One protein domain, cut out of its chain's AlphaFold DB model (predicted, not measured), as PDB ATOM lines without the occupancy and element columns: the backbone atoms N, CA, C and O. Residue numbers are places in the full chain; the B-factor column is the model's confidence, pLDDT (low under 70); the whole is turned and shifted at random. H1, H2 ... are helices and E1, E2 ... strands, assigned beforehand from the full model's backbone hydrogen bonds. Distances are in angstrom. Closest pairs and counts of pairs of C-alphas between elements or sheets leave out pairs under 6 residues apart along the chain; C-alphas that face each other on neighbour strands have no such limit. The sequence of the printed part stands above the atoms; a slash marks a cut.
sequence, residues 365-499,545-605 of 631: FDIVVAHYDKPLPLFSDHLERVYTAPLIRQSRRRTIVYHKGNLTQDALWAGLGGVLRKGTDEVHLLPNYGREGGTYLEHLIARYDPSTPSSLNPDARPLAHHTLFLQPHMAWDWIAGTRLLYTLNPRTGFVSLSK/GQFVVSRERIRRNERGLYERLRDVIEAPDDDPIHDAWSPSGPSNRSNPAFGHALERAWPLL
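AT A GLANCE: This is residues 365 to 499 and 545 to 605 of the 631 residues of an uncharacterized protein of Rhodosporidium toruloides (strain NP11) (UniProt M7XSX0). Picture a twisted six-stranded sheet as the core with helices on both faces: H4 and short H6 on one, H2 and H3 on the other, while H1 and H5 only graze it. H7 packs on H4, H9 packs on H4 and E5, and H8 lies at one end of the longest axis. The printed part has 196 residues with nine named helices and six named strands, in the order E1 H1 H2 E2 H3 E3 H4 E4 H5 E5 E6 H6 H7 H8 H9. The mixed sheet runs E3 E2 E1 E4 E6 E5; the class is mixed, helices and strands, and the whole is compact, with a radius of gyration of the C-alphas of 16.1 A and spans of 46 by 38 by 37 A.

HOW THE PARTS SIT: Start at the parallel strands E3, residues 426 to 429, E2, 396 to 403, E1, 365 to 371, and E4, 466 to 470: within hydrogen-bond range are N 428 and O 401, N 400 and O 367, and N 468 and O 366, each 2.8 A apart. E6, residues 547 to 550, is antiparallel to E4, with N 467 and O 549 2.8 A apart, and to edge strand E5, 492 to 496, with N 495 and O 548 2.9 A apart. H4, residues 435 to 447, is over E1 at a height over the sheet of 8.9 A; the closest C-alphas are those of Ala 370 and Glu 436, 5.4 A. H6, 551 to 554, is on the same face; H2, 390 to 394, and H3, 409 to 415, are on the opposite face. H1, 376 to 386, and H5, 477 to 486, only graze the sheet. E1, H1 H2, E2 and E2, H3, E3 are strand-helix-strand units, parallel neighbour strands with helices between, and right-handed crossovers; E3, H4, E4, right-handed, and E4, H5, E5, left-handed, are split units, with other strands between. H7, 559 to 569, touches H4 at C-alphas 438 and 566, 5.9 A, at a shallow tilt of 23 degrees, opposite ways. Residues 595 to 599 of H9, 593 to 605, touch H4 at C-alphas 595 and 437, 5.7 A. H8, 576 to 579, touches H9 at C-alphas 578 and 593, 6.6 A. Every O i to N i+4 pair is within hydrogen-bond range in H1, H2, H3, H4, H5 and H7, and 6 of 9 in H9; H6 and H8 are too short for one.

IN THESE COORDINATES: Find C-alpha 365 at (-10.689, 32.879, -24.690), where E1 begins its 18.7 A; E2 spans 22.8 A. H4 runs 18.9 A from C-alpha 435 at (-11.640, 10.201, -25.052). H9, 17.3 A, ends at C-alpha 605, (-3.923, 19.226, -38.104).

THE WHOLE: The C-alphas farthest apart, of Gln 394 and Asp 574, are 46.9 A apart. Residues 500 to 544 are not printed; C-alphas 499 and 545 are 10.5 A apart across the cut. The links H4 to E4 and H8 to H9 are long. Look for pLDDT under 70 at residues 453 to 456.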
ATOM      1  N   PHE A 365     -11.518  34.052 -24.956       97.94
ATOM      2  CA  PHE A 365     -10.689  32.879 -24.690       97.94
ATOM      3  C   PHE A 365     -11.542  31.710 -24.192       97.94
ATOM      4  O   PHE A 365     -12.185  31.818 -23.148       97.94
ATOM      5  N   ASP A 366     -11.546  30.596 -24.915       98.56
ATOM      6  CA  ASP A 366     -12.234  29.375 -24.496       98.56
ATOM      7  C   ASP A 366     -11.255  28.439 -23.777       98.56
ATOM      8  O   ASP A 366     -10.125  28.247 -24.214       98.56
ATOM      9  N   ILE A 367     -11.685  27.844 -22.665       98.56
ATOM     10  CA  ILE A 367     -10.954  26.795 -21.944       98.56
ATOM     11  C   ILE A 367     -11.808  25.536 -22.011       98.56
ATOM     12  O   ILE A 367     -12.827  25.431 -21.335       98.56
ATOM     13  N   VAL A 368     -11.413  24.597 -22.857       98.50
ATOM     14  CA  VAL A 368     -12.147  23.369 -23.154       98.50
ATOM     15  C   VAL A 368     -11.509  22.223 -22.396       98.50
ATOM     16  O   VAL A 368     -10.341  21.910 -22.615       98.50
ATOM     17  N   VAL A 369     -12.279  21.581 -21.519       98.38
ATOM     18  CA  VAL A 369     -11.778  20.479 -20.697       98.38
ATOM     19  C   VAL A 369     -12.527  19.186 -20.975       98.38
ATOM     20  O   VAL A 369     -13.750  19.138 -20.849       98.38
ATOM     21  N   ALA A 370     -11.782  18.123 -21.281       97.88
ATOM     22  CA  ALA A 370     -12.291  16.758 -21.386       97.88
ATOM     23  C   ALA A 370     -12.224  16.043 -20.022       97.88
ATOM     24  O   ALA A 370     -11.236  15.390 -19.695       97.88
ATOM     25  N   HIS A 371     -13.259  16.187 -19.192       98.12
ATOM     26  CA  HIS A 371     -13.302  15.661 -17.823       98.12
ATOM     27  C   HIS A 371     -13.914  14.247 -17.758       98.12
ATOM     28  O   HIS A 371     -15.061  14.053 -18.149       98.12
ATOM     29  N   TYR A 372     -13.215  13.263 -17.185       97.19
ATOM     30  CA  TYR A 372     -13.745  11.898 -17.017       97.19
ATOM     31  C   TYR A 372     -14.012  11.536 -15.552       97.19
ATOM     32  O   TYR A 372     -15.160  11.539 -15.134       97.19
ATOM     33  N   ASP A 373     -12.981  11.266 -14.758       96.38
ATOM     34  CA  ASP A 373     -13.118  10.707 -13.404       96.38
ATOM     35  C   ASP A 373     -12.259  11.426 -12.353       96.38
ATOM     36  O   ASP A 373     -12.185  10.998 -11.198       96.38
ATOM     37  N   LYS A 374     -11.591  12.523 -12.730       96.50
ATOM     38  CA  LYS A 374     -10.733  13.250 -11.795       96.50
ATOM     39  C   LYS A 374     -11.566  13.871 -10.667       96.50
ATOM     40  O   LYS A 374     -12.641  14.410 -10.916       96.50
ATOM     41  N   PRO A 375     -11.075  13.845  -9.415       97.19
ATOM     42  CA  PRO A 375     -11.770  14.493  -8.310       97.19
ATOM     43  C   PRO A 375     -11.989  15.987  -8.574       97.19
ATOM     44  O   PRO A 375     -11.038  16.712  -8.876       97.19
ATOM     45  N   LEU A 376     -13.229  16.455  -8.400       97.69
ATOM     46  CA  LEU A 376     -13.610  17.847  -8.669       97.69
ATOM     47  C   LEU A 376     -12.770  18.887  -7.904       97.69
ATOM     48  O   LEU A 376     -12.432  19.890  -8.525       97.69
ATOM     49  N   PRO A 377     -12.346  18.672  -6.637       95.94
ATOM     50  CA  PRO A 377     -11.459  19.622  -5.961       95.94
ATOM     51  C   PRO A 377     -10.107  19.798  -6.664       95.94
ATOM     52  O   PRO A 377      -9.666  20.921  -6.876       95.94
ATOM     53  N   LEU A 378      -9.480  18.702  -7.111       94.38
ATOM     54  CA  LEU A 378      -8.207  18.769  -7.840       94.38
ATOM     55  C   LEU A 378      -8.377  19.446  -9.200       94.38
ATOM     56  O   LEU A 378      -7.512  20.204  -9.636       94.38
ATOM     57  N   PHE A 379      -9.502  19.184  -9.867       96.44
ATOM     58  CA  PHE A 379      -9.824  19.836 -11.127       96.44
ATOM     59  C   PHE A 379     -10.099  21.341 -10.940       96.44
ATOM     60  O   PHE A 379      -9.634  22.157 -11.734       96.44
ATOM     61  N   SER A 380     -10.785  21.725  -9.862       96.00
ATOM     62  CA  SER A 380     -11.013  23.122  -9.484       96.00
ATOM     63  C   SER A 380      -9.690  23.862  -9.275       96.00
ATOM     64  O   SER A 380      -9.443  24.871  -9.935       96.00
ATOM     65  N   ASP A 381      -8.796  23.310  -8.449       92.12
ATOM     66  CA  ASP A 381      -7.458  23.867  -8.212       92.12
ATOM     67  C   ASP A 381      -6.656  24.003  -9.514       92.12
ATOM     68  O   ASP A 381      -5.908  24.963  -9.712       92.12
ATOM     69  N   HIS A 382      -6.804  23.038 -10.424       94.12
ATOM     70  CA  HIS A 382      -6.154  23.079 -11.725       94.12
ATOM     71  C   HIS A 382      -6.657  24.253 -12.585       94.12
ATOM     72  O   HIS A 382      -5.839  25.004 -13.127       94.12
ATOM     73  N   LEU A 383      -7.977  24.462 -12.659       96.06
ATOM     74  CA  LEU A 383      -8.575  25.589 -13.385       96.06
ATOM     75  C   LEU A 383      -8.143  26.940 -12.811       96.06
ATOM     76  O   LEU A 383      -7.798  27.840 -13.577       96.06
ATOM     77  N   GLU A 384      -8.098  27.083 -11.484       93.75
ATOM     78  CA  GLU A 384      -7.634  28.324 -10.851       93.75
ATOM     79  C   GLU A 384      -6.216  28.696 -11.277       93.75
ATOM     80  O   GLU A 384      -5.939  29.870 -11.525       93.75
ATOM     81  N   ARG A 385      -5.325  27.709 -11.421       88.81
ATOM     82  CA  ARG A 385      -3.956  27.947 -11.897       88.81
ATOM     83  C   ARG A 385      -3.940  28.387 -13.352       88.81
ATOM     84  O   ARG A 385      -3.297  29.384 -13.669       88.81
ATOM     85  N   VAL A 386      -4.694  27.710 -14.218       95.06
ATOM     86  CA  VAL A 386      -4.818  28.084 -15.638       95.06
ATOM     87  C   VAL A 386      -5.319  29.524 -15.778       95.06
ATOM     88  O   VAL A 386      -4.790  30.304 -16.565       95.06
ATOM     89  N   TYR A 387      -6.275  29.929 -14.942       94.88
ATOM     90  CA  TYR A 387      -6.826  31.284 -14.918       94.88
ATOM     91  C   TYR A 387      -5.817  32.386 -14.570       94.88
ATOM     92  O   TYR A 387      -6.129  33.564 -14.774       94.88
ATOM     93  N   THR A 388      -4.635  32.041 -14.051       90.81
ATOM     94  CA  THR A 388      -3.571  33.010 -13.748       90.81
ATOM     95  C   THR A 388      -2.733  33.404 -14.961       90.81
ATOM     96  O   THR A 388      -2.035  34.418 -14.896       90.81
ATOM     97  N   ALA A 389      -2.816  32.655 -16.068       92.38
ATOM     98  CA  ALA A 389      -2.073  32.951 -17.287       92.38
ATOM     99  C   ALA A 389      -2.434  34.353 -17.830       92.38
ATOM    100  O   ALA A 389      -3.628  34.671 -17.905       92.38
ATOM    101  N   PRO A 390      -1.455  35.197 -18.224       89.56
ATOM    102  CA  PRO A 390      -1.703  36.598 -18.575       89.56
ATOM    103  C   PRO A 390      -2.773  36.781 -19.652       89.56
ATOM    104  O   PRO A 390      -3.768  37.467 -19.404       89.56
ATOM    105  N   LEU A 391      -2.628  36.082 -20.785       91.00
ATOM    106  CA  LEU A 391      -3.564  36.165 -21.908       91.00
ATOM    107  C   LEU A 391      -4.981  35.739 -21.502       91.00
ATOM    108  O   LEU A 391      -5.957  36.384 -21.878       91.00
ATOM    109  N   ILE A 392      -5.110  34.691 -20.684       95.12
ATOM    110  CA  ILE A 392      -6.404  34.186 -20.202       95.12
ATOM    111  C   ILE A 392      -7.063  35.192 -19.261       95.12
ATOM    112  O   ILE A 392      -8.267  35.430 -19.342       95.12
ATOM    113  N   ARG A 393      -6.279  35.788 -18.359       91.75
ATOM    114  CA  ARG A 393      -6.760  36.755 -17.368       91.75
ATOM    115  C   ARG A 393      -7.192  38.077 -18.004       91.75
ATOM    116  O   ARG A 393      -8.138  38.689 -17.519       91.75
ATOM    117  N   GLN A 394      -6.496  38.516 -19.052       87.44
ATOM    118  CA  GLN A 394      -6.819  39.728 -19.816       87.44
ATOM    119  C   GLN A 394      -7.997  39.520 -20.782       87.44
ATOM    120  O   GLN A 394      -8.619  40.485 -21.220       87.44
ATOM    121  N   SER A 395      -8.318  38.268 -21.109       92.69
ATOM    122  CA  SER A 395      -9.380  37.928 -22.050       92.69
ATOM    123  C   SER A 395     -10.742  37.762 -21.377       92.69
ATOM    124  O   SER A 395     -10.871  37.378 -20.210       92.69
ATOM    125  N   ARG A 396     -11.811  37.947 -22.156       94.94
ATOM    126  CA  ARG A 396     -13.148  37.481 -21.789       94.94
ATOM    127  C   ARG A 396     -13.182  35.960 -21.906       94.94
ATOM    128  O   ARG A 396     -13.457  35.412 -22.974       94.94
ATOM    129  N   ARG A 397     -12.877  35.292 -20.794       96.06
ATOM    130  CA  ARG A 397     -12.808  33.833 -20.742       96.06
ATOM    131  C   ARG A 397     -14.167  33.155 -20.591       96.06
ATOM    132  O   ARG A 397     -15.058  33.679 -19.914       96.06
ATOM    133  N   ARG A 398     -14.259  31.951 -21.144       97.62
ATOM    134  CA  ARG A 398     -15.331  30.978 -20.936       97.62
ATOM    135  C   ARG A 398     -14.717  29.596 -20.750       97.62
ATOM    136  O   ARG A 398     -13.920  29.166 -21.575       97.62
ATOM    137  N   THR A 399     -15.141  28.880 -19.721       98.31
ATOM    138  CA  THR A 399     -14.750  27.487 -19.494       98.31
ATOM    139  C   THR A 399     -15.874  26.556 -19.928       98.31
ATOM    140  O   THR A 399     -17.040  26.772 -19.599       98.31
ATOM    141  N   ILE A 400     -15.532  25.528 -20.700       98.25
ATOM    142  CA  ILE A 400     -16.454  24.545 -21.265       98.25
ATOM    143  C   ILE A 400     -15.976  23.173 -20.811       98.25
ATOM    144  O   ILE A 400     -14.953  22.672 -21.277       98.25
ATOM    145  N   VAL A 401     -16.715  22.568 -19.891       98.38
ATOM    146  CA  VAL A 401     -16.414  21.239 -19.366       98.38
ATOM    147  C   VAL A 401     -17.270  20.220 -20.096       98.38
ATOM    148  O   VAL A 401     -18.491  20.207 -19.958       98.38
ATOM    149  N   TYR A 402     -16.623  19.341 -20.843       98.19
ATOM    150  CA  TYR A 402     -17.248  18.150 -21.393       98.19
ATOM    151  C   TYR A 402     -16.974  16.984 -20.459       98.19
ATOM    152  O   TYR A 402     -15.830  16.550 -20.315       98.19
ATOM    153  N   HIS A 403     -18.013  16.498 -19.792       98.19
ATOM    154  CA  HIS A 403     -17.906  15.381 -18.875       98.19
ATOM    155  C   HIS A 403     -18.299  14.065 -19.534       98.19
ATOM    156  O   HIS A 403     -19.397  13.947 -20.072       98.19
ATOM    157  N   LYS A 404     -17.411  13.075 -19.441       97.50
ATOM    158  CA  LYS A 404     -17.580  11.732 -20.009       97.50
ATOM    159  C   LYS A 404     -17.782  10.625 -18.968       97.50
ATOM    160  O   LYS A 404     -17.832   9.456 -19.331       97.50
ATOM    161  N   GLY A 405     -17.827  10.977 -17.683       96.81
ATOM    162  CA  GLY A 405     -17.978  10.031 -16.576       96.81
ATOM    163  C   GLY A 405     -19.421   9.890 -16.092       96.81
ATOM    164  O   GLY A 405     -20.373  10.253 -16.777       96.81
ATOM    165  N   ASN A 406     -19.572   9.376 -14.870       97.56
ATOM    166  CA  ASN A 406     -20.876   9.058 -14.274       97.56
ATOM    167  C   ASN A 406     -21.477  10.198 -13.430       97.56
ATOM    168  O   ASN A 406     -22.494   9.992 -12.768       97.56
ATOM    169  N   LEU A 407     -20.846  11.376 -13.377       97.88
ATOM    170  CA  LEU A 407     -21.381  12.500 -12.608       97.88
ATOM    171  C   LEU A 407     -22.516  13.172 -13.372       97.88
ATOM    172  O   LEU A 407     -22.480  13.339 -14.590       97.88
ATOM    173  N   THR A 408     -23.517  13.625 -12.626       98.00
ATOM    174  CA  THR A 408     -24.575  14.462 -13.182       98.00
ATOM    175  C   THR A 408     -24.072  15.884 -13.416       98.00
ATOM    176  O   THR A 408     -23.102  16.343 -12.802       98.00
ATOM    177  N   GLN A 409     -24.772  16.625 -14.273       96.94
ATOM    178  CA  GLN A 409     -24.474  18.036 -14.512       96.94
ATOM    179  C   GLN A 409     -24.569  18.872 -13.222       96.94
ATOM    180  O   GLN A 409     -23.734  19.747 -12.993       96.94
ATOM    181  N   ASP A 410     -25.527  18.567 -12.341       97.88
ATOM    182  CA  ASP A 410     -25.673  19.237 -11.043       97.88
ATOM    183  C   ASP A 410     -24.490  18.971 -10.110       97.88
ATOM    184  O   ASP A 410     -24.013  19.896  -9.452       97.88
ATOM    185  N   ALA A 411     -23.969  17.739 -10.086       97.94
ATOM    186  CA  ALA A 411     -22.789  17.402  -9.294       97.94
ATOM    187  C   ALA A 411     -21.546  18.170  -9.774       97.94
ATOM    188  O   ALA A 411     -20.767  18.654  -8.951       97.94
ATOM    189  N   LEU A 412     -21.385  18.342 -11.091       98.06
ATOM    190  CA  LEU A 412     -20.305  19.144 -11.675       98.06
ATOM    191  C   LEU A 412     -20.441  20.624 -11.307       98.06
ATOM    192  O   LEU A 412     -19.471  21.226 -10.852       98.06
ATOM    193  N   TRP A 413     -21.637  21.205 -11.441       97.88
ATOM    194  CA  TRP A 413     -21.880  22.594 -11.041       97.88
ATOM    195  C   TRP A 413     -21.674  22.820  -9.544       97.88
ATOM    196  O   TRP A 413     -21.143  23.859  -9.161       97.88
ATOM    197  N   ALA A 414     -22.079  21.868  -8.701       97.19
ATOM    198  CA  ALA A 414     -21.872  21.948  -7.263       97.19
ATOM    199  C   ALA A 414     -20.382  21.856  -6.905       97.19
ATOM    200  O   ALA A 414     -19.873  22.700  -6.169       97.19
ATOM    201  N   GLY A 415     -19.662  20.872  -7.454       96.44
ATOM    202  CA  GLY A 415     -18.252  20.651  -7.131       96.44
ATOM    203  C   GLY A 415     -17.287  21.656  -7.761       96.44
ATOM    204  O   GLY A 415     -16.196  21.844  -7.235       96.44
ATOM    205  N   LEU A 416     -17.680  22.325  -8.849       97.19
ATOM    206  CA  LEU A 416     -16.874  23.343  -9.534       97.19
ATOM    207  C   LEU A 416     -17.426  24.765  -9.354       97.19
ATOM    208  O   LEU A 416     -16.949  25.699  -9.997       97.19
ATOM    209  N   GLY A 417     -18.418  24.964  -8.481       92.00
ATOM    210  CA  GLY A 417     -19.106  26.249  -8.309       92.00
ATOM    211  C   GLY A 417     -18.222  27.396  -7.803       92.00
ATOM    212  O   GLY A 417     -18.583  28.557  -7.970       92.00
ATOM    213  N   GLY A 418     -17.056  27.093  -7.220       89.94
ATOM    214  CA  GLY A 418     -16.057  28.103  -6.846       89.94
ATOM    215  C   GLY A 418     -15.299  28.695  -8.040       89.94
ATOM    216  O   GLY A 418     -14.824  29.827  -7.963       89.94
ATOM    217  N   VAL A 419     -15.223  27.962  -9.157       95.25
ATOM    218  CA  VAL A 419     -14.402  28.322 -10.327       95.25
ATOM    219  C   VAL A 419     -15.202  28.526 -11.610       95.25
ATOM    220  O   VAL A 419     -14.759  29.277 -12.482       95.25
ATOM    221  N   LEU A 420     -16.366  27.883 -11.735       97.00
ATOM    222  CA  LEU A 420     -17.287  28.041 -12.858       97.00
ATOM    223  C   LEU A 420     -18.440  28.978 -12.495       97.00
ATOM    224  O   LEU A 420     -18.964  28.970 -11.384       97.00
ATOM    225  N   ARG A 421     -18.892  29.757 -13.475       95.56
ATOM    226  CA  ARG A 421     -19.970  30.738 -13.356       95.56
ATOM    227  C   ARG A 421     -21.104  30.390 -14.308       95.56
ATOM    228  O   ARG A 421     -20.951  30.470 -15.530       95.56
ATOM    229  N   LYS A 422     -22.278  30.077 -13.753       94.31
ATOM    230  CA  LYS A 422     -23.501  29.866 -14.543       94.31
ATOM    231  C   LYS A 422     -23.783  31.080 -15.440       94.31
ATOM    232  O   LYS A 422     -23.570  32.224 -15.043       94.31
ATOM    233  N   GLY A 423     -24.224  30.821 -16.670       91.69
ATOM    234  CA  GLY A 423     -24.488  31.839 -17.694       91.69
ATOM    235  C   GLY A 423     -23.252  32.318 -18.465       91.69
ATOM    236  O   GLY A 423     -23.391  32.835 -19.570       91.69
ATOM    237  N   THR A 424     -22.038  32.121 -17.933       93.50
ATOM    238  CA  THR A 424     -20.791  32.379 -18.676       93.50
ATOM    239  C   THR A 424     -20.121  31.086 -19.112       93.50
ATOM    240  O   THR A 424     -19.745  30.986 -20.276       93.50
ATOM    241  N   ASP A 425     -20.007  30.121 -18.206       97.19
ATOM    242  CA  ASP A 425     -19.356  28.832 -18.421       97.19
ATOM    243  C   ASP A 425     -20.383  27.754 -18.789       97.19
ATOM    244  O   ASP A 425     -21.591  27.932 -18.610       97.19
ATOM    245  N   GLU A 426     -19.905  26.640 -19.334       96.31
ATOM    246  CA  GLU A 426     -20.741  25.580 -19.890       96.31
ATOM    247  C   GLU A 426     -20.308  24.208 -19.368       96.31
ATOM    248  O   GLU A 426     -19.118  23.933 -19.218       96.31
ATOM    249  N   VAL A 427     -21.284  23.334 -19.121       97.00
ATOM    250  CA  VAL A 427     -21.060  21.938 -18.732       97.00
ATOM    251  C   VAL A 427     -21.938  21.060 -19.609       97.00
ATOM    252  O   VAL A 427     -23.159  21.215 -19.586       97.00
ATOM    253  N   HIS A 428     -21.313  20.144 -20.343       96.19
ATOM    254  CA  HIS A 428     -21.948  19.234 -21.294       96.19
ATOM    255  C   HIS A 428     -21.627  17.791 -20.916       96.19
ATOM    256  O   HIS A 428     -20.480  17.484 -20.599       96.19
ATOM    257  N   LEU A 429     -22.620  16.905 -20.953       96.94
ATOM    258  CA  LEU A 429     -22.413  15.469 -20.763       96.94
ATOM    259  C   LEU A 429     -22.230  14.815 -22.133       96.94
ATOM    260  O   LEU A 429     -23.044  15.037 -23.026       96.94
ATOM    261  N   LEU A 430     -21.177  14.020 -22.299       96.31
ATOM    262  CA  LEU A 430     -20.902  13.265 -23.520       96.31
ATOM    263  C   LEU A 430     -20.716  11.781 -23.196       96.31
ATOM    264  O   LEU A 430     -20.228  11.451 -22.114       96.31
ATOM    265  N   PRO A 431     -21.028  10.869 -24.130       96.69
ATOM    266  CA  PRO A 431     -20.561   9.497 -24.010       96.69
ATOM    267  C   PRO A 431     -19.027   9.459 -24.023       96.69
ATOM    268  O   PRO A 431     -18.370  10.295 -24.653       96.69
ATOM    269  N   ASN A 432     -18.436   8.472 -23.345       97.19
ATOM    270  CA  ASN A 432     -16.985   8.292 -23.331       97.19
ATOM    271  C   ASN A 432     -16.470   7.670 -24.640       97.19
ATOM    272  O   ASN A 432     -15.916   6.579 -24.625       97.19
ATOM    273  N   TYR A 433     -16.685   8.339 -25.773       97.44
ATOM    274  CA  TYR A 433     -16.189   7.933 -27.091       97.44
ATOM    275  C   TYR A 433     -15.017   8.818 -27.503       97.44
ATOM    276  O   TYR A 433     -15.022  10.018 -27.235       97.44
ATOM    277  N   GLY A 434     -13.964   8.241 -28.073       96.06
ATOM    278  CA  GLY A 434     -12.797   8.980 -28.556       96.06
ATOM    279  C   GLY A 434     -11.978   9.731 -27.498       96.06
ATOM    280  O   GLY A 434     -11.104  10.518 -27.857       96.06
ATOM    281  N   ARG A 435     -12.266   9.527 -26.204       95.50
ATOM    282  CA  ARG A 435     -11.640  10.201 -25.052       95.50
ATOM    283  C   ARG A 435     -11.487  11.727 -25.224       95.50
ATOM    284  O   ARG A 435     -12.458  12.424 -25.535       95.50
ATOM    285  N   GLU A 436     -10.297  12.274 -24.983       96.50
ATOM    286  CA  GLU A 436      -9.948  13.681 -25.163       96.50
ATOM    287  C   GLU A 436     -10.100  14.123 -26.625       96.50
ATOM    288  O   GLU A 436     -10.773  15.117 -26.890       96.50
ATOM    289  N   GLY A 437      -9.566  13.350 -27.577       97.25
ATOM    290  CA  GLY A 437      -9.615  13.676 -29.006       97.25
ATOM    291  C   GLY A 437     -11.040  13.854 -29.536       97.25
ATOM    292  O   GLY A 437     -11.342  14.875 -30.152       97.25
ATOM    293  N   GLY A 438     -11.941  12.922 -29.210       97.50
ATOM    294  CA  GLY A 438     -13.360  13.012 -29.574       97.50
ATOM    295  C   GLY A 438     -14.045  14.224 -28.937       97.50
ATOM    296  O   GLY A 438     -14.810  14.924 -29.589       97.50
ATOM    297  N   THR A 439     -13.697  14.551 -27.684       97.69
ATOM    298  CA  THR A 439     -14.199  15.767 -27.016       97.69
ATOM    299  C   THR A 439     -13.799  17.035 -27.764       97.69
ATOM    300  O   THR A 439     -14.616  17.937 -27.951       97.69
ATOM    301  N   TYR A 440     -12.532  17.134 -28.163       98.31
ATOM    302  CA  TYR A 440     -12.020  18.330 -28.822       98.31
ATOM    303  C   TYR A 440     -12.598  18.474 -30.224       98.31
ATOM    304  O   TYR A 440     -13.024  19.568 -30.583       98.31
ATOM    305  N   LEU A 441     -12.698  17.378 -30.982       97.81
ATOM    306  CA  LEU A 441     -13.359  17.376 -32.286       97.81
ATOM    307  C   LEU A 441     -14.828  17.787 -32.171       97.81
ATOM    308  O   LEU A 441     -15.267  18.647 -32.927       97.81
ATOM    309  N   GLU A 442     -15.561  17.267 -31.184       96.12
ATOM    310  CA  GLU A 442     -16.944  17.683 -30.941       96.12
ATOM    311  C   GLU A 442     -17.043  19.185 -30.640       96.12
ATOM    312  O   GLU A 442     -17.883  19.885 -31.203       96.12
ATOM    313  N   HIS A 443     -16.140  19.730 -29.816       96.50
ATOM    314  CA  HIS A 443     -16.088  21.172 -29.578       96.50
ATOM    315  C   HIS A 443     -15.836  21.973 -30.863       96.50
ATOM    316  O   HIS A 443     -16.521  22.976 -31.094       96.50
ATOM    317  N   LEU A 444     -14.860  21.543 -31.670       96.62
ATOM    318  CA  LEU A 444     -14.485  22.196 -32.923       96.62
ATOM    319  C   LEU A 444     -15.660  22.202 -33.899       96.62
ATOM    320  O   LEU A 444     -16.041  23.272 -34.362       96.62
ATOM    321  N   ILE A 445     -16.278  21.044 -34.143       95.38
ATOM    322  CA  ILE A 445     -17.438  20.888 -35.033       95.38
ATOM    323  C   ILE A 445     -18.593  21.763 -34.548       95.38
ATOM    324  O   ILE A 445     -19.162  22.527 -35.329       95.38
ATOM    325  N   ALA A 446     -18.907  21.705 -33.251       93.25
ATOM    326  CA  ALA A 446     -20.077  22.378 -32.712       93.25
ATOM    327  C   ALA A 446     -19.997  23.909 -32.733       93.25
ATOM    328  O   ALA A 446     -21.028  24.573 -32.644       93.25
ATOM    329  N   ARG A 447     -18.790  24.481 -32.817       94.50
ATOM    330  CA  ARG A 447     -18.566  25.939 -32.780       94.50
ATOM    331  C   ARG A 447     -17.927  26.499 -34.042       94.50
ATOM    332  O   ARG A 447     -17.688  27.709 -34.100       94.50
ATOM    333  N   TYR A 448     -17.663  25.646 -35.030       94.31
ATOM    334  CA  TYR A 448     -16.963  26.003 -36.259       94.31
ATOM    335  C   TYR A 448     -17.646  27.177 -36.980       94.31
ATOM    336  O   TYR A 448     -17.014  28.203 -37.268       94.31
ATOM    337  N   ASP A 449     -18.958  27.047 -37.193       87.88
ATOM    338  CA  ASP A 449     -19.805  28.053 -37.823       87.88
ATOM    339  C   ASP A 449     -21.082  28.281 -36.991       87.88
ATOM    340  O   ASP A 449     -21.893  27.362 -36.865       87.88
ATOM    341  N   PRO A 450     -21.297  29.492 -36.441       71.62
ATOM    342  CA  PRO A 450     -22.508  29.807 -35.685       71.62
ATOM    343  C   PRO A 450     -23.795  29.731 -36.522       71.62
ATOM    344  O   PRO A 450     -24.878  29.689 -35.947       71.62
ATOM    345  N   SER A 451     -23.709  29.725 -37.858       78.25
ATOM    346  CA  SER A 451     -24.876  29.601 -38.740       78.25
ATOM    347  C   SER A 451     -25.399  28.167 -38.869       78.25
ATOM    348  O   SER A 451     -26.543  27.969 -39.275       78.25
ATOM    349  N   THR A 452     -24.585  27.170 -38.507       75.50
ATOM    350  CA  THR A 452     -24.920  25.749 -38.650       75.50
ATOM    351  C   THR A 452     -24.940  25.088 -37.267       75.50
ATOM    352  O   THR A 452     -23.947  24.458 -36.884       75.50
ATOM    353  N   PRO A 453     -26.031  25.253 -36.494       63.59
ATOM    354  CA  PRO A 453     -26.101  24.807 -35.107       63.59
ATOM    355  C   PRO A 453     -25.786  23.314 -34.975       63.59
ATOM    356  O   PRO A 453     -26.267  22.487 -35.753       63.59
ATOM    357  N   SER A 454     -24.967  22.965 -33.979       66.69
ATOM    358  CA  SER A 454     -24.724  21.567 -33.623       66.69
ATOM    359  C   SER A 454     -26.004  20.924 -33.106       66.69
ATOM    360  O   SER A 454     -26.740  21.539 -32.334       66.69
ATOM    361  N   SER A 455     -26.225  19.652 -33.444       67.00
ATOM    362  CA  SER A 455     -27.308  18.854 -32.860       67.00
ATOM    363  C   SER A 455     -27.186  18.714 -31.340       67.00
ATOM    364  O   SER A 455     -28.189  18.500 -30.667       67.00
ATOM    365  N   LEU A 456     -25.969  18.830 -30.795       69.25
ATOM    366  CA  LEU A 456     -25.705  18.703 -29.361       69.25
ATOM    367  C   LEU A 456     -25.900  20.015 -28.595       69.25
ATOM    368  O   LEU A 456     -26.171  19.982 -27.397       69.25
ATOM    369  N   ASN A 457     -25.770  21.167 -29.260       72.56
ATOM    370  CA  ASN A 457     -26.006  22.463 -28.636       72.56
ATOM    371  C   ASN A 457     -26.379  23.521 -29.692       72.56
ATOM    372  O   ASN A 457     -25.481  24.106 -30.307       72.56
ATOM    373  N   PRO A 458     -27.679  23.797 -29.897       73.25
ATOM    374  CA  PRO A 458     -28.119  24.805 -30.856       73.25
ATOM    375  C   PRO A 458     -27.725  26.232 -30.445       73.25
ATOM    376  O   PRO A 458     -27.599  27.097 -31.306       73.25
ATOM    377  N   ASP A 459     -27.447  26.461 -29.159       81.56
ATOM    378  CA  ASP A 459     -27.048  27.759 -28.601       81.56
ATOM    379  C   ASP A 459     -25.518  27.896 -28.471       81.56
ATOM    380  O   ASP A 459     -24.999  28.729 -27.716       81.56
ATOM    381  N   ALA A 460     -24.757  27.056 -29.181       83.69
ATOM    382  CA  ALA A 460     -23.304  27.085 -29.147       83.69
ATOM    383  C   ALA A 460     -22.776  28.439 -29.651       83.69
ATOM    384  O   ALA A 460     -22.852  28.773 -30.832       83.69
ATOM    385  N   ARG A 461     -22.181  29.232 -28.749       89.88
ATOM    386  CA  ARG A 461     -21.502  30.475 -29.157       89.88
ATOM    387  C   ARG A 461     -20.280  30.138 -30.019       89.88
ATOM    388  O   ARG A 461     -19.620  29.137 -29.718       89.88
ATOM    389  N   PRO A 462     -19.922  30.993 -30.995       93.56
ATOM    390  CA  PRO A 462     -18.798  30.751 -31.899       93.56
ATOM    391  C   PRO A 462     -17.474  30.554 -31.155       93.56
ATOM    392  O   PRO A 462     -17.341  30.929 -29.985       93.56
ATOM    393  N   LEU A 463     -16.488  30.002 -31.867       95.88
ATOM    394  CA  LEU A 463     -15.106  29.893 -31.397       95.88
ATOM    395  C   LEU A 463     -14.588  31.238 -30.861       95.88
ATOM    396  O   LEU A 463     -14.706  32.283 -31.521       95.88
ATOM    397  N   ALA A 464     -13.995  31.194 -29.669       97.12
ATOM    398  CA  ALA A 464     -13.211  32.291 -29.120       97.12
ATOM    399  C   ALA A 464     -11.982  32.606 -29.989       97.12
ATOM    400  O   ALA A 464     -11.626  31.816 -30.852       97.12
ATOM    401  N   HIS A 465     -11.326  33.752 -29.776       97.56
ATOM    402  CA  HIS A 465     -10.104  34.098 -30.520       97.56
ATOM    403  C   HIS A 465      -8.993  33.073 -30.284       97.56
ATOM    404  O   HIS A 465      -8.294  32.710 -31.222       97.56
ATOM    405  N   HIS A 466      -8.876  32.587 -29.048       98.44
ATOM    406  CA  HIS A 466      -8.009  31.471 -28.695       98.44
ATOM    407  C   HIS A 466      -8.804  30.430 -27.911       98.44
ATOM    408  O   HIS A 466      -9.668  30.779 -27.101       98.44
ATOM    409  N   THR A 467      -8.466  29.165 -28.119       98.75
ATOM    410  CA  THR A 467      -9.032  28.033 -27.393       98.75
ATOM    411  C   THR A 467      -7.904  27.211 -26.788       98.75
ATOM    412  O   THR A 467      -6.986  26.787 -27.487       98.75
ATOM    413  N   LEU A 468      -7.979  26.986 -25.482       98.62
ATOM    414  CA  LEU A 468      -7.110  26.104 -24.717       98.62
ATOM    415  C   LEU A 468      -7.806  24.759 -24.520       98.62
ATOM    416  O   LEU A 468      -8.830  24.695 -23.846       98.62
ATOM    417  N   PHE A 469      -7.232  23.696 -25.070       98.56
ATOM    418  CA  PHE A 469      -7.695  22.323 -24.900       98.56
ATOM    419  C   PHE A 469      -6.893  21.627 -23.798       98.56
ATOM    420  O   PHE A 469      -5.661  21.584 -23.842       98.56
ATOM    421  N   LEU A 470      -7.598  21.105 -22.793       97.06
ATOM    422  CA  LEU A 470      -7.012  20.542 -21.581       97.06
ATOM    423  C   LEU A 470      -7.664  19.228 -21.154       97.06
ATOM    424  O   LEU A 470      -8.869  19.000 -21.280       97.06
ATOM    425  N   GLN A 471      -6.845  18.405 -20.510       95.56
ATOM    426  CA  GLN A 471      -7.313  17.369 -19.600       95.56
ATOM    427  C   GLN A 471      -7.602  17.996 -18.224       95.56
ATOM    428  O   GLN A 471      -7.108  19.078 -17.916       95.56
ATOM    429  N   PRO A 472      -8.336  17.319 -17.326       94.75
ATOM    430  CA  PRO A 472      -8.575  17.803 -15.960       94.75
ATOM    431  C   PRO A 472      -7.318  17.832 -15.075       94.75
ATOM    432  O   PRO A 472      -7.399  18.155 -13.892       94.75
ATOM    433  N   HIS A 473      -6.164  17.461 -15.632       92.25
ATOM    434  CA  HIS A 473      -4.848  17.570 -15.026       92.25
ATOM    435  C   HIS A 473      -3.813  17.901 -16.109       92.25
ATOM    436  O   HIS A 473      -3.978  17.557 -17.281       92.25
ATOM    437  N   MET A 474      -2.714  18.525 -15.697       89.31
ATOM    438  CA  MET A 474      -1.619  18.915 -16.580       89.31
ATOM    439  C   MET A 474      -0.510  17.870 -16.495       89.31
ATOM    440  O   MET A 474       0.118  17.735 -15.451       89.31
ATOM    441  N   ALA A 475      -0.293  17.103 -17.564       84.25
ATOM    442  CA  ALA A 475       0.689  16.012 -17.552       84.25
ATOM    443  C   ALA A 475       2.152  16.504 -17.523       84.25
ATOM    444  O   ALA A 475       3.036  15.766 -17.105       84.25
ATOM    445  N   TRP A 476       2.391  17.747 -17.956       90.38
ATOM    446  CA  TRP A 476       3.708  18.382 -18.075       90.38
ATOM    447  C   TRP A 476       3.651  19.793 -17.485       90.38
ATOM    448  O   TRP A 476       3.866  20.779 -18.185       90.38
ATOM    449  N   ASP A 477       3.256  19.912 -16.218       90.69
ATOM    450  CA  ASP A 477       2.955  21.192 -15.565       90.69
ATOM    451  C   ASP A 477       4.106  22.208 -15.598       90.69
ATOM    452  O   ASP A 477       3.844  23.398 -15.771       90.69
ATOM    453  N   TRP A 478       5.366  21.773 -15.538       90.69
ATOM    454  CA  TRP A 478       6.517  22.671 -15.692       90.69
ATOM    455  C   TRP A 478       6.643  23.247 -17.114       90.69
ATOM    456  O   TRP A 478       6.922  24.438 -17.263       90.69
ATOM    457  N   ILE A 479       6.377  22.450 -18.158       94.88
ATOM    458  CA  ILE A 479       6.387  22.910 -19.562       94.88
ATOM    459  C   ILE A 479       5.176  23.809 -19.805       94.88
ATOM    460  O   ILE A 479       5.291  24.960 -20.230       94.88
ATOM    461  N   ALA A 480       3.997  23.276 -19.499       95.00
ATOM    462  CA  ALA A 480       2.720  23.923 -19.712       95.00
ATOM    463  C   ALA A 480       2.627  25.246 -18.954       95.00
ATOM    464  O   ALA A 480       2.262  26.261 -19.538       95.00
ATOM    465  N   GLY A 481       3.002  25.257 -17.676       91.94
ATOM    466  CA  GLY A 481       2.974  26.446 -16.840       91.94
ATOM    467  C   GLY A 481       3.854  27.556 -17.392       91.94
ATOM    468  O   GLY A 481       3.408  28.694 -17.526       91.94
ATOM    469  N   THR A 482       5.077  27.217 -17.795       92.06
ATOM    470  CA  THR A 482       6.008  28.186 -18.378       92.06
ATOM    471  C   THR A 482       5.472  28.730 -19.706       92.06
ATOM    472  O   THR A 482       5.488  29.942 -19.929       92.06
ATOM    473  N   ARG A 483       4.886  27.882 -20.559       95.56
ATOM    474  CA  ARG A 483       4.323  28.327 -21.842       95.56
ATOM    475  C   ARG A 483       3.047  29.154 -21.699       95.56
ATOM    476  O   ARG A 483       2.901  30.176 -22.370       95.56
ATOM    477  N   LEU A 484       2.163  28.783 -20.774       95.19
ATOM    478  CA  LEU A 484       0.975  29.563 -20.420       95.19
ATOM    479  C   LEU A 484       1.345  30.955 -19.885       95.19
ATOM    480  O   LEU A 484       0.643  31.926 -20.163       95.19
ATOM    481  N   LEU A 485       2.430  31.055 -19.112       90.56
ATOM    482  CA  LEU A 485       2.863  32.304 -18.486       90.56
ATOM    483  C   LEU A 485       3.679  33.210 -19.411       90.56
ATOM    484  O   LEU A 485       3.580  34.428 -19.263       90.56
ATOM    485  N   TYR A 486       4.499  32.639 -20.296       91.62
ATOM    486  CA  TYR A 486       5.545  33.394 -20.995       91.62
ATOM    487  C   TYR A 486       5.561  33.239 -22.520       91.62
ATOM    488  O   TYR A 486       6.182  34.056 -23.199       91.62
ATOM    489  N   THR A 487       4.909  32.217 -23.078       94.62
ATOM    490  CA  THR A 487       4.862  32.004 -24.537       94.62
ATOM    491  C   THR A 487       3.615  32.640 -25.146       94.62
ATOM    492  O   THR A 487       3.707  33.321 -26.168       94.62
ATOM    493  N   LEU A 488       2.459  32.450 -24.497       94.50
ATOM    494  CA  LEU A 488       1.165  32.921 -24.987       94.50
ATOM    495  C   LEU A 488       1.085  34.440 -25.134       94.50
ATOM    496  O   LEU A 488       1.343  35.185 -24.192       94.50
ATOM    497  N   ASN A 489       0.608  34.882 -26.293       93.31
ATOM    498  CA  ASN A 489       0.268  36.271 -26.575       93.31
ATOM    499  C   ASN A 489      -0.869  36.336 -27.620       93.31
ATOM    500  O   ASN A 489      -1.235  35.307 -28.187       93.31
ATOM    501  N   PRO A 490      -1.441  37.518 -27.915       93.56
ATOM    502  CA  PRO A 490      -2.572  37.635 -28.839       93.56
ATOM    503  C   PRO A 490      -2.317  37.195 -30.293       93.56
ATOM    504  O   PRO A 490      -3.269  37.136 -31.062       93.56
ATOM    505  N   ARG A 491      -1.064  36.933 -30.690       94.94
ATOM    506  CA  ARG A 491      -0.681  36.448 -32.029       94.94
ATOM    507  C   ARG A 491      -0.331  34.957 -32.059       94.94
ATOM    508  O   ARG A 491       0.163  34.464 -33.076       94.94
ATOM    509  N   THR A 492      -0.501  34.252 -30.945       97.38
ATOM    510  CA  THR A 492      -0.239  32.816 -30.874       97.38
ATOM    511  C   THR A 492      -1.233  32.062 -31.755       97.38
ATOM    512  O   THR A 492      -2.406  31.949 -31.426       97.38
ATOM    513  N   GLY A 493      -0.747  31.481 -32.849       98.19
ATOM    514  CA  GLY A 493      -1.543  30.596 -33.695       98.19
ATOM    515  C   GLY A 493      -1.686  29.202 -33.084       98.19
ATOM    516  O   GLY A 493      -2.789  28.674 -32.990       98.19
ATOM    517  N   PHE A 494      -0.585  28.598 -32.633       98.50
ATOM    518  CA  PHE A 494      -0.598  27.295 -31.961       98.50
ATOM    519  C   PHE A 494       0.568  27.169 -30.981       98.50
ATOM    520  O   PHE A 494       1.702  27.498 -31.332       98.50
ATOM    521  N   VAL A 495       0.310  26.636 -29.788       98.00
ATOM    522  CA  VAL A 495       1.347  26.212 -28.840       98.00
ATOM    523  C   VAL A 495       0.940  24.933 -28.116       98.00
ATOM    524  O   VAL A 495      -0.146  24.832 -27.548       98.00
ATOM    525  N   SER A 496       1.844  23.961 -28.089       97.56
ATOM    526  CA  SER A 496       1.716  22.776 -27.249       97.56
ATOM    527  C   SER A 496       2.005  23.093 -25.789       97.56
ATOM    528  O   SER A 496       2.954  23.816 -25.476       97.56
ATOM    529  N   LEU A 497       1.266  22.467 -24.881       97.12
ATOM    530  CA  LEU A 497       1.551  22.461 -23.446       97.12
ATOM    531  C   LEU A 497       2.327  21.206 -23.008       97.12
ATOM    532  O   LEU A 497       2.393  20.884 -21.828       97.12
ATOM    533  N   SER A 498       2.920  20.491 -23.962       95.88
ATOM    534  CA  SER A 498       3.787  19.335 -23.733       95.88
ATOM    535  C   SER A 498       5.035  19.391 -24.605       95.88
ATOM    536  O   SER A 498       5.184  20.275 -25.452       95.88
ATOM    537  N   LYS A 499       5.937  18.430 -24.410       95.62
ATOM    538  CA  LYS A 499       7.131  18.266 -25.235       95.62
ATOM    539  C   LYS A 499       6.794  18.244 -26.732       95.62
ATOM    540  O   LYS A 499       5.825  17.604 -27.156       95.62
ATOM    541  N   GLY A 545      -2.038  15.761 -26.040       94.31
ATOM    542  CA  GLY A 545      -3.087  16.568 -26.662       94.31
ATOM    543  C   GLY A 545      -3.496  17.826 -25.890       94.31
ATOM    544  O   GLY A 545      -4.639  18.244 -26.009       94.31
ATOM    545  N   GLN A 546      -2.630  18.421 -25.064       97.06
ATOM    546  CA  GLN A 546      -2.937  19.684 -24.372       97.06
ATOM    547  C   GLN A 546      -2.262  20.852 -25.102       97.06
ATOM    548  O   GLN A 546      -1.038  20.857 -25.238       97.06
ATOM    549  N   PHE A 547      -3.031  21.826 -25.588       98.38
ATOM    550  CA  PHE A 547      -2.517  22.906 -26.444       98.38
ATOM    551  C   PHE A 547      -3.431  24.138 -26.447       98.38
ATOM    552  O   PHE A 547      -4.605  24.063 -26.088       98.38
ATOM    553  N   VAL A 548      -2.891  25.277 -26.885       98.50
ATOM    554  CA  VAL A 548      -3.660  26.479 -27.239       98.50
ATOM    555  C   VAL A 548      -3.592  26.679 -28.740       98.50
ATOM    556  O   VAL A 548      -2.528  26.528 -29.338       98.50
ATOM    557  N   VAL A 549      -4.714  27.049 -29.343       98.69
ATOM    558  CA  VAL A 549      -4.804  27.361 -30.768       98.69
ATOM    559  C   VAL A 549      -5.687  28.584 -31.002       98.69
ATOM    560  O   VAL A 549      -6.636  28.821 -30.251       98.69
ATOM    561  N   SER A 550      -5.389  29.361 -32.037       98.50
ATOM    562  CA  SER A 550      -6.249  30.438 -32.510       98.50
ATOM    563  C   SER A 550      -7.445  29.914 -33.312       98.50
ATOM    564  O   SER A 550      -7.430  28.839 -33.924       98.50
ATOM    565  N   ARG A 551      -8.502  30.719 -33.382       97.88
ATOM    566  CA  ARG A 551      -9.635  30.452 -34.276       97.88
ATOM    567  C   ARG A 551      -9.218  30.417 -35.739       97.88
ATOM    568  O   ARG A 551      -9.753  29.625 -36.510       97.88
ATOM    569  N   GLU A 552      -8.308  31.300 -36.128       97.62
ATOM    570  CA  GLU A 552      -7.827  31.449 -37.495       97.62
ATOM    571  C   GLU A 552      -7.175  30.147 -37.974       97.62
ATOM    572  O   GLU A 552      -7.453  29.708 -39.087       97.62
ATOM    573  N   ARG A 553      -6.407  29.471 -37.112       97.88
ATOM    574  CA  ARG A 553      -5.798  28.157 -37.379       97.88
ATOM    575  C   ARG A 553      -6.819  27.033 -37.475       97.88
ATOM    576  O   ARG A 553      -6.747  26.247 -38.414       97.88
ATOM    577  N   ILE A 554      -7.798  26.994 -36.567       98.31
ATOM    578  CA  ILE A 554      -8.915  26.036 -36.640       98.31
ATOM    579  C   ILE A 554      -9.649  26.166 -37.987       98.31
ATOM    580  O   ILE A 554      -9.987  25.175 -38.626       98.31
ATOM    581  N   ARG A 555      -9.869  27.397 -38.457       97.06
ATOM    582  CA  ARG A 555     -10.598  27.665 -39.705       97.06
ATOM    583  C   ARG A 555      -9.803  27.411 -40.985       97.06
ATOM    584  O   ARG A 555     -10.386  27.511 -42.058       97.06
ATOM    585  N   ARG A 556      -8.507  27.082 -40.908       96.94
ATOM    586  CA  ARG A 556      -7.726  26.699 -42.101       96.94
ATOM    587  C   ARG A 556      -8.147  25.349 -42.667       96.94
ATOM    588  O   ARG A 556      -7.942  25.114 -43.850       96.94
ATOM    589  N   ASN A 557      -8.749  24.493 -41.845       96.56
ATOM    590  CA  ASN A 557      -9.408  23.287 -42.329       96.56
ATOM    591  C   ASN A 557     -10.893  23.523 -42.461       96.56
ATOM    592  O   ASN A 557     -11.479  24.226 -41.641       96.56
ATOM    593  N   GLU A 558     -11.512  22.849 -43.418       95.94
ATOM    594  CA  GLU A 558     -12.962  22.767 -43.508       95.94
ATOM    595  C   GLU A 558     -13.544  21.977 -42.332       95.94
ATOM    596  O   GLU A 558     -12.953  21.008 -41.847       95.94
ATOM    597  N   ARG A 559     -14.766  22.336 -41.923       95.31
ATOM    598  CA  ARG A 559     -15.528  21.607 -40.898       95.31
ATOM    599  C   ARG A 559     -15.587  20.099 -41.169       95.31
ATOM    600  O   ARG A 559     -15.443  19.310 -40.237       95.31
ATOM    601  N   GLY A 560     -15.751  19.715 -42.436       96.31
ATOM    602  CA  GLY A 560     -15.878  18.319 -42.852       96.31
ATOM    603  C   GLY A 560     -14.653  17.461 -42.524       96.31
ATOM    604  O   GLY A 560     -14.805  16.264 -42.302       96.31
ATOM    605  N   LEU A 561     -13.450  18.047 -42.432       97.00
ATOM    606  CA  LEU A 561     -12.266  17.314 -41.974       97.00
ATOM    607  C   LEU A 561     -12.428  16.876 -40.513       97.00
ATOM    608  O   LEU A 561     -12.201  15.714 -40.184       97.00
ATOM    609  N   TYR A 562     -12.864  17.787 -39.637       97.44
ATOM    610  CA  TYR A 562     -13.083  17.475 -38.223       97.44
ATOM    611  C   TYR A 562     -14.183  16.428 -38.030       97.44
ATOM    612  O   TYR A 562     -14.038  15.551 -37.181       97.44
ATOM    613  N   GLU A 563     -15.247  16.482 -38.836       96.19
ATOM    614  CA  GLU A 563     -16.328  15.487 -38.824       96.19
ATOM    615  C   GLU A 563     -15.814  14.095 -39.209       96.19
ATOM    616  O   GLU A 563     -16.008  13.155 -38.442       96.19
ATOM    617  N   ARG A 564     -15.050  13.969 -40.306       96.94
ATOM    618  CA  ARG A 564     -14.436  12.685 -40.696       96.94
ATOM    619  C   ARG A 564     -13.509  12.129 -39.616       96.94
ATOM    620  O   ARG A 564     -13.544  10.936 -39.326       96.94
ATOM    621  N   LEU A 565     -12.687  12.979 -38.996       97.12
ATOM    622  CA  LEU A 565     -11.806  12.554 -37.904       97.12
ATOM    623  C   LEU A 565     -12.598  12.094 -36.672       97.12
ATOM    624  O   LEU A 565     -12.181  11.140 -36.011       97.12
ATOM    625  N   ARG A 566     -13.739  12.733 -36.374       96.81
ATOM    626  CA  ARG A 566     -14.631  12.314 -35.282       96.81
ATOM    627  C   ARG A 566     -15.247  10.951 -35.586       96.81
ATOM    628  O   ARG A 566     -15.266  10.090 -34.714       96.81
ATOM    629  N   ASP A 567     -15.690  10.733 -36.816       96.81
ATOM    630  CA  ASP A 567     -16.292   9.461 -37.213       96.81
ATOM    631  C   ASP A 567     -15.283   8.303 -37.094       96.81
ATOM    632  O   ASP A 567     -15.635   7.220 -36.637       96.81
ATOM    633  N   VAL A 568     -14.003   8.549 -37.406       96.12
ATOM    634  CA  VAL A 568     -12.924   7.558 -37.231       96.12
ATOM    635  C   VAL A 568     -12.609   7.300 -35.754       96.12
ATOM    636  O   VAL A 568     -12.428   6.150 -35.359       96.12
ATOM    637  N   ILE A 569     -12.500   8.341 -34.920       96.44
ATOM    638  CA  ILE A 569     -12.118   8.164 -33.507       96.44
ATOM    639  C   ILE A 569     -13.260   7.588 -32.653       96.44
ATOM    640  O   ILE A 569     -13.001   6.960 -31.629       96.44
ATOM    641  N   GLU A 570     -14.512   7.803 -33.054       97.00
ATOM    642  CA  GLU A 570     -15.707   7.300 -32.370       97.00
ATOM    643  C   GLU A 570     -16.331   6.085 -33.065       97.00
ATOM    644  O   GLU A 570     -17.504   5.783 -32.809       97.00
ATOM    645  N   ALA A 571     -15.568   5.400 -33.920       97.50
ATOM    646  CA  ALA A 571     -16.016   4.201 -34.611       97.50
ATOM    647  C   ALA A 571     -16.562   3.138 -33.626       97.50
ATOM    648  O   ALA A 571     -16.162   3.108 -32.457       97.50
ATOM    649  N   PRO A 572     -17.529   2.305 -34.050       97.81
ATOM    650  CA  PRO A 572     -18.017   1.179 -33.255       97.81
ATOM    651  C   PRO A 572     -16.899   0.211 -32.842       97.81
ATOM    652  O   PRO A 572     -15.922   0.063 -33.563       97.81
ATOM    653  N   ASP A 573     -17.066  -0.492 -31.715       97.31
ATOM    654  CA  ASP A 573     -16.035  -1.392 -31.163       97.31
ATOM    655  C   ASP A 573     -15.633  -2.543 -32.109       97.31
ATOM    656  O   ASP A 573     -14.552  -3.106 -31.949       97.31
ATOM    657  N   ASP A 574     -16.484  -2.900 -33.075       96.62
ATOM    658  CA  ASP A 574     -16.244  -3.919 -34.103       96.62
ATOM    659  C   ASP A 574     -15.583  -3.375 -35.386       96.62
ATOM    660  O   ASP A 574     -15.324  -4.141 -36.315       96.62
ATOM    661  N   ASP A 575     -15.288  -2.074 -35.450       96.88
ATOM    662  CA  ASP A 575     -14.594  -1.464 -36.582       96.88
ATOM    663  C   ASP A 575     -13.102  -1.875 -36.617       96.88
ATOM    664  O   ASP A 575     -12.411  -1.777 -35.593       96.88
ATOM    665  N   PRO A 576     -12.552  -2.263 -37.789       95.31
ATOM    666  CA  PRO A 576     -11.140  -2.632 -37.939       95.31
ATOM    667  C   PRO A 576     -10.131  -1.561 -37.499       95.31
ATOM    668  O   PRO A 576      -8.965  -1.872 -37.258       95.31
ATOM    669  N   ILE A 577     -10.529  -0.287 -37.363       93.00
ATOM    670  CA  ILE A 577      -9.659   0.761 -36.807       93.00
ATOM    671  C   ILE A 577      -9.180   0.427 -35.386       93.00
ATOM    672  O   ILE A 577      -8.134   0.922 -34.950       93.00
ATOM    673  N   HIS A 578      -9.918  -0.423 -34.663       94.50
ATOM    674  CA  HIS A 578      -9.559  -0.872 -33.325       94.50
ATOM    675  C   HIS A 578      -8.582  -2.056 -33.290       94.50
ATOM    676  O   HIS A 578      -8.073  -2.362 -32.214       94.50
ATOM    677  N   ASP A 579      -8.215  -2.636 -34.438       93.25
ATOM    678  CA  ASP A 579      -7.156  -3.655 -34.527       93.25
ATOM    679  C   ASP A 579      -5.745  -3.052 -34.392       93.25
ATOM    680  O   ASP A 579      -4.753  -3.762 -34.204       93.25
ATOM    681  N   ALA A 580      -5.632  -1.722 -34.483       89.56
ATOM    682  CA  ALA A 580      -4.370  -1.017 -34.345       89.56
ATOM    683  C   ALA A 580      -3.809  -1.110 -32.915       89.56
ATOM    684  O   ALA A 580      -4.519  -0.975 -31.916       89.56
ATOM    685  N   TRP A 581      -2.487  -1.272 -32.819       87.56
ATOM    686  CA  TRP A 581      -1.787  -1.294 -31.539       87.56
ATOM    687  C   TRP A 581      -1.944   0.036 -30.788       87.56
ATOM    688  O   TRP A 581      -1.801   1.114 -31.367       87.56
ATOM    689  N   SER A 582      -2.196  -0.048 -29.480       86.81
ATOM    690  CA  SER A 582      -2.280   1.101 -28.580       86.81
ATOM    691  C   SER A 582      -1.388   0.891 -27.354       86.81
ATOM    692  O   SER A 582      -1.406  -0.190 -26.756       86.81
ATOM    693  N   PRO A 583      -0.642   1.924 -26.918       84.12
ATOM    694  CA  PRO A 583       0.163   1.850 -25.701       84.12
ATOM    695  C   PRO A 583      -0.685   1.746 -24.423       84.12
ATOM    696  O   PRO A 583      -0.163   1.367 -23.377       84.12
ATOM    697  N   SER A 584      -1.982   2.063 -24.489       87.44
ATOM    698  CA  SER A 584      -2.874   2.132 -23.322       87.44
ATOM    699  C   SER A 584      -3.776   0.901 -23.173       87.44
ATOM    700  O   SER A 584      -4.813   0.976 -22.515       87.44
ATOM    701  N   GLY A 585      -3.408  -0.223 -23.796       91.31
ATOM    702  CA  GLY A 585      -4.174  -1.473 -23.782       91.31
ATOM    703  C   GLY A 585      -5.046  -1.667 -25.028       91.31
ATOM    704  O   GLY A 585      -4.810  -1.009 -26.039       91.31
ATOM    705  N   PRO A 586      -6.033  -2.582 -24.985       93.75
ATOM    706  CA  PRO A 586      -6.903  -2.859 -26.124       93.75
ATOM    707  C   PRO A 586      -7.590  -1.591 -26.633       93.75
ATOM    708  O   PRO A 586      -8.143  -0.814 -25.845       93.75
ATOM    709  N   SER A 587      -7.545  -1.391 -27.948       95.56
ATOM    710  CA  SER A 587      -8.248  -0.292 -28.592       95.56
ATOM    711  C   SER A 587      -9.738  -0.616 -28.680       95.56
ATOM    712  O   SER A 587     -10.127  -1.743 -28.957       95.56
ATOM    713  N   ASN A 588     -10.566   0.376 -28.380       96.50
ATOM    714  CA  ASN A 588     -12.024   0.322 -28.474       96.50
ATOM    715  C   ASN A 588     -12.554   1.753 -28.612       96.50
ATOM    716  O   ASN A 588     -11.781   2.712 -28.521       96.50
ATOM    717  N   ARG A 589     -13.863   1.932 -28.758       97.00
ATOM    718  CA  ARG A 589     -14.496   3.243 -28.937       97.00
ATOM    719  C   ARG A 589     -14.200   4.224 -27.804       97.00
ATOM    720  O   ARG A 589     -14.106   5.428 -28.033       97.00
ATOM    721  N   SER A 590     -14.029   3.728 -26.578       96.31
ATOM    722  CA  SER A 590     -13.696   4.541 -25.399       96.31
ATOM    723  C   SER A 590     -12.201   4.740 -25.163       96.31
ATOM    724  O   SER A 590     -11.819   5.562 -24.336       96.31
ATOM    725  N   ASN A 591     -11.348   4.011 -25.880       96.00
ATOM    726  CA  ASN A 591      -9.897   4.075 -25.778       96.00
ATOM    727  C   ASN A 591      -9.234   3.788 -27.139       96.00
ATOM    728  O   ASN A 591      -8.491   2.813 -27.261       96.00
ATOM    729  N   PRO A 592      -9.527   4.570 -28.192       96.25
ATOM    730  CA  PRO A 592      -9.105   4.208 -29.539       96.25
ATOM    731  C   PRO A 592      -7.605   4.433 -29.726       96.25
ATOM    732  O   PRO A 592      -7.086   5.499 -29.385       96.25
ATOM    733  N   ALA A 593      -6.913   3.481 -30.360       95.06
ATOM    734  CA  ALA A 593      -5.517   3.645 -30.783       95.06
ATOM    735  C   ALA A 593      -5.326   4.909 -31.639       95.06
ATOM    736  O   ALA A 593      -4.372   5.667 -31.449       95.06
ATOM    737  N   PHE A 594      -6.285   5.178 -32.534       96.56
ATOM    738  CA  PHE A 594      -6.315   6.392 -33.347       96.56
ATOM    739  C   PHE A 594      -6.356   7.674 -32.499       96.56
ATOM    740  O   PHE A 594      -5.758   8.674 -32.883       96.56
ATOM    741  N   GLY A 595      -6.979   7.644 -31.316       95.81
ATOM    742  CA  GLY A 595      -7.007   8.789 -30.407       95.81
ATOM    743  C   GLY A 595      -5.621   9.194 -29.918       95.81
ATOM    744  O   GLY A 595      -5.291  10.377 -29.946       95.81
ATOM    745  N   HIS A 596      -4.762   8.227 -29.585       94.06
ATOM    746  CA  HIS A 596      -3.370   8.513 -29.224       94.06
ATOM    747  C   HIS A 596      -2.559   9.081 -30.388       94.06
ATOM    748  O   HIS A 596      -1.667   9.898 -30.174       94.06
ATOM    749  N   ALA A 597      -2.850   8.657 -31.618       95.62
ATOM    750  CA  ALA A 597      -2.219   9.233 -32.797       95.62
ATOM    751  C   ALA A 597      -2.689  10.677 -33.036       95.62
ATOM    752  O   ALA A 597      -1.866  11.561 -33.274       95.62
ATOM    753  N   LEU A 598      -3.995  10.934 -32.903       97.31
ATOM    754  CA  LEU A 598      -4.581  12.263 -33.057       97.31
ATOM    755  C   LEU A 598      -4.039  13.257 -32.019       97.31
ATOM    756  O   LEU A 598      -3.711  14.385 -32.372       97.31
ATOM    757  N   GLU A 599      -3.870  12.834 -30.761       95.94
ATOM    758  CA  GLU A 599      -3.271  13.657 -29.697       95.94
ATOM    759  C   GLU A 599      -1.874  14.186 -30.041       95.94
ATOM    760  O   GLU A 599      -1.484  15.255 -29.570       95.94
ATOM    761  N   ARG A 600      -1.129  13.452 -30.869       96.06
ATOM    762  CA  ARG A 600       0.210  13.837 -31.327       96.06
ATOM    763  C   ARG A 600       0.160  14.696 -32.582       96.06
ATOM    764  O   ARG A 600       1.056  15.505 -32.804       96.06
ATOM    765  N   ALA A 601      -0.883  14.522 -33.390       97.88
ATOM    766  CA  ALA A 601      -1.049  15.157 -34.690       97.88
ATOM    767  C   ALA A 601      -1.714  16.543 -34.634       97.88
ATOM    768  O   ALA A 601      -1.877  17.167 -35.679       97.88
ATOM    769  N   TRP A 602      -2.076  17.064 -33.456       98.31
ATOM    770  CA  TRP A 602      -2.686  18.397 -33.343       98.31
ATOM    771  C   TRP A 602      -1.897  19.529 -34.020       98.31
ATOM    772  O   TRP A 602      -2.543  20.341 -34.683       98.31
ATOM    773  N   PRO A 603      -0.551  19.614 -33.935       98.31
ATOM    774  CA  PRO A 603       0.188  20.649 -34.653       98.31
ATOM    775  C   PRO A 603       0.009  20.535 -36.166       98.31
ATOM    776  O   PRO A 603      -0.310  21.532 -36.804       98.31
ATOM    777  N   LEU A 604       0.135  19.324 -36.722       98.12
ATOM    778  CA  LEU A 604      -0.094  19.044 -38.141       98.12
ATOM    779  C   LEU A 604      -1.510  19.443 -38.561       98.12
ATOM    780  O   LEU A 604      -1.682  20.283 -39.439       98.12
ATOM    781  N   LEU A 605      -2.517  18.929 -37.850       98.19
ATOM    782  CA  LEU A 605      -3.923  19.226 -38.104       98.19
ATOM    783  C   LEU A 605      -4.223  20.727 -38.022       98.19
ATOM    784  O   LEU A 605      -5.137  21.198 -38.680       98.19
TER     785      LEU A 605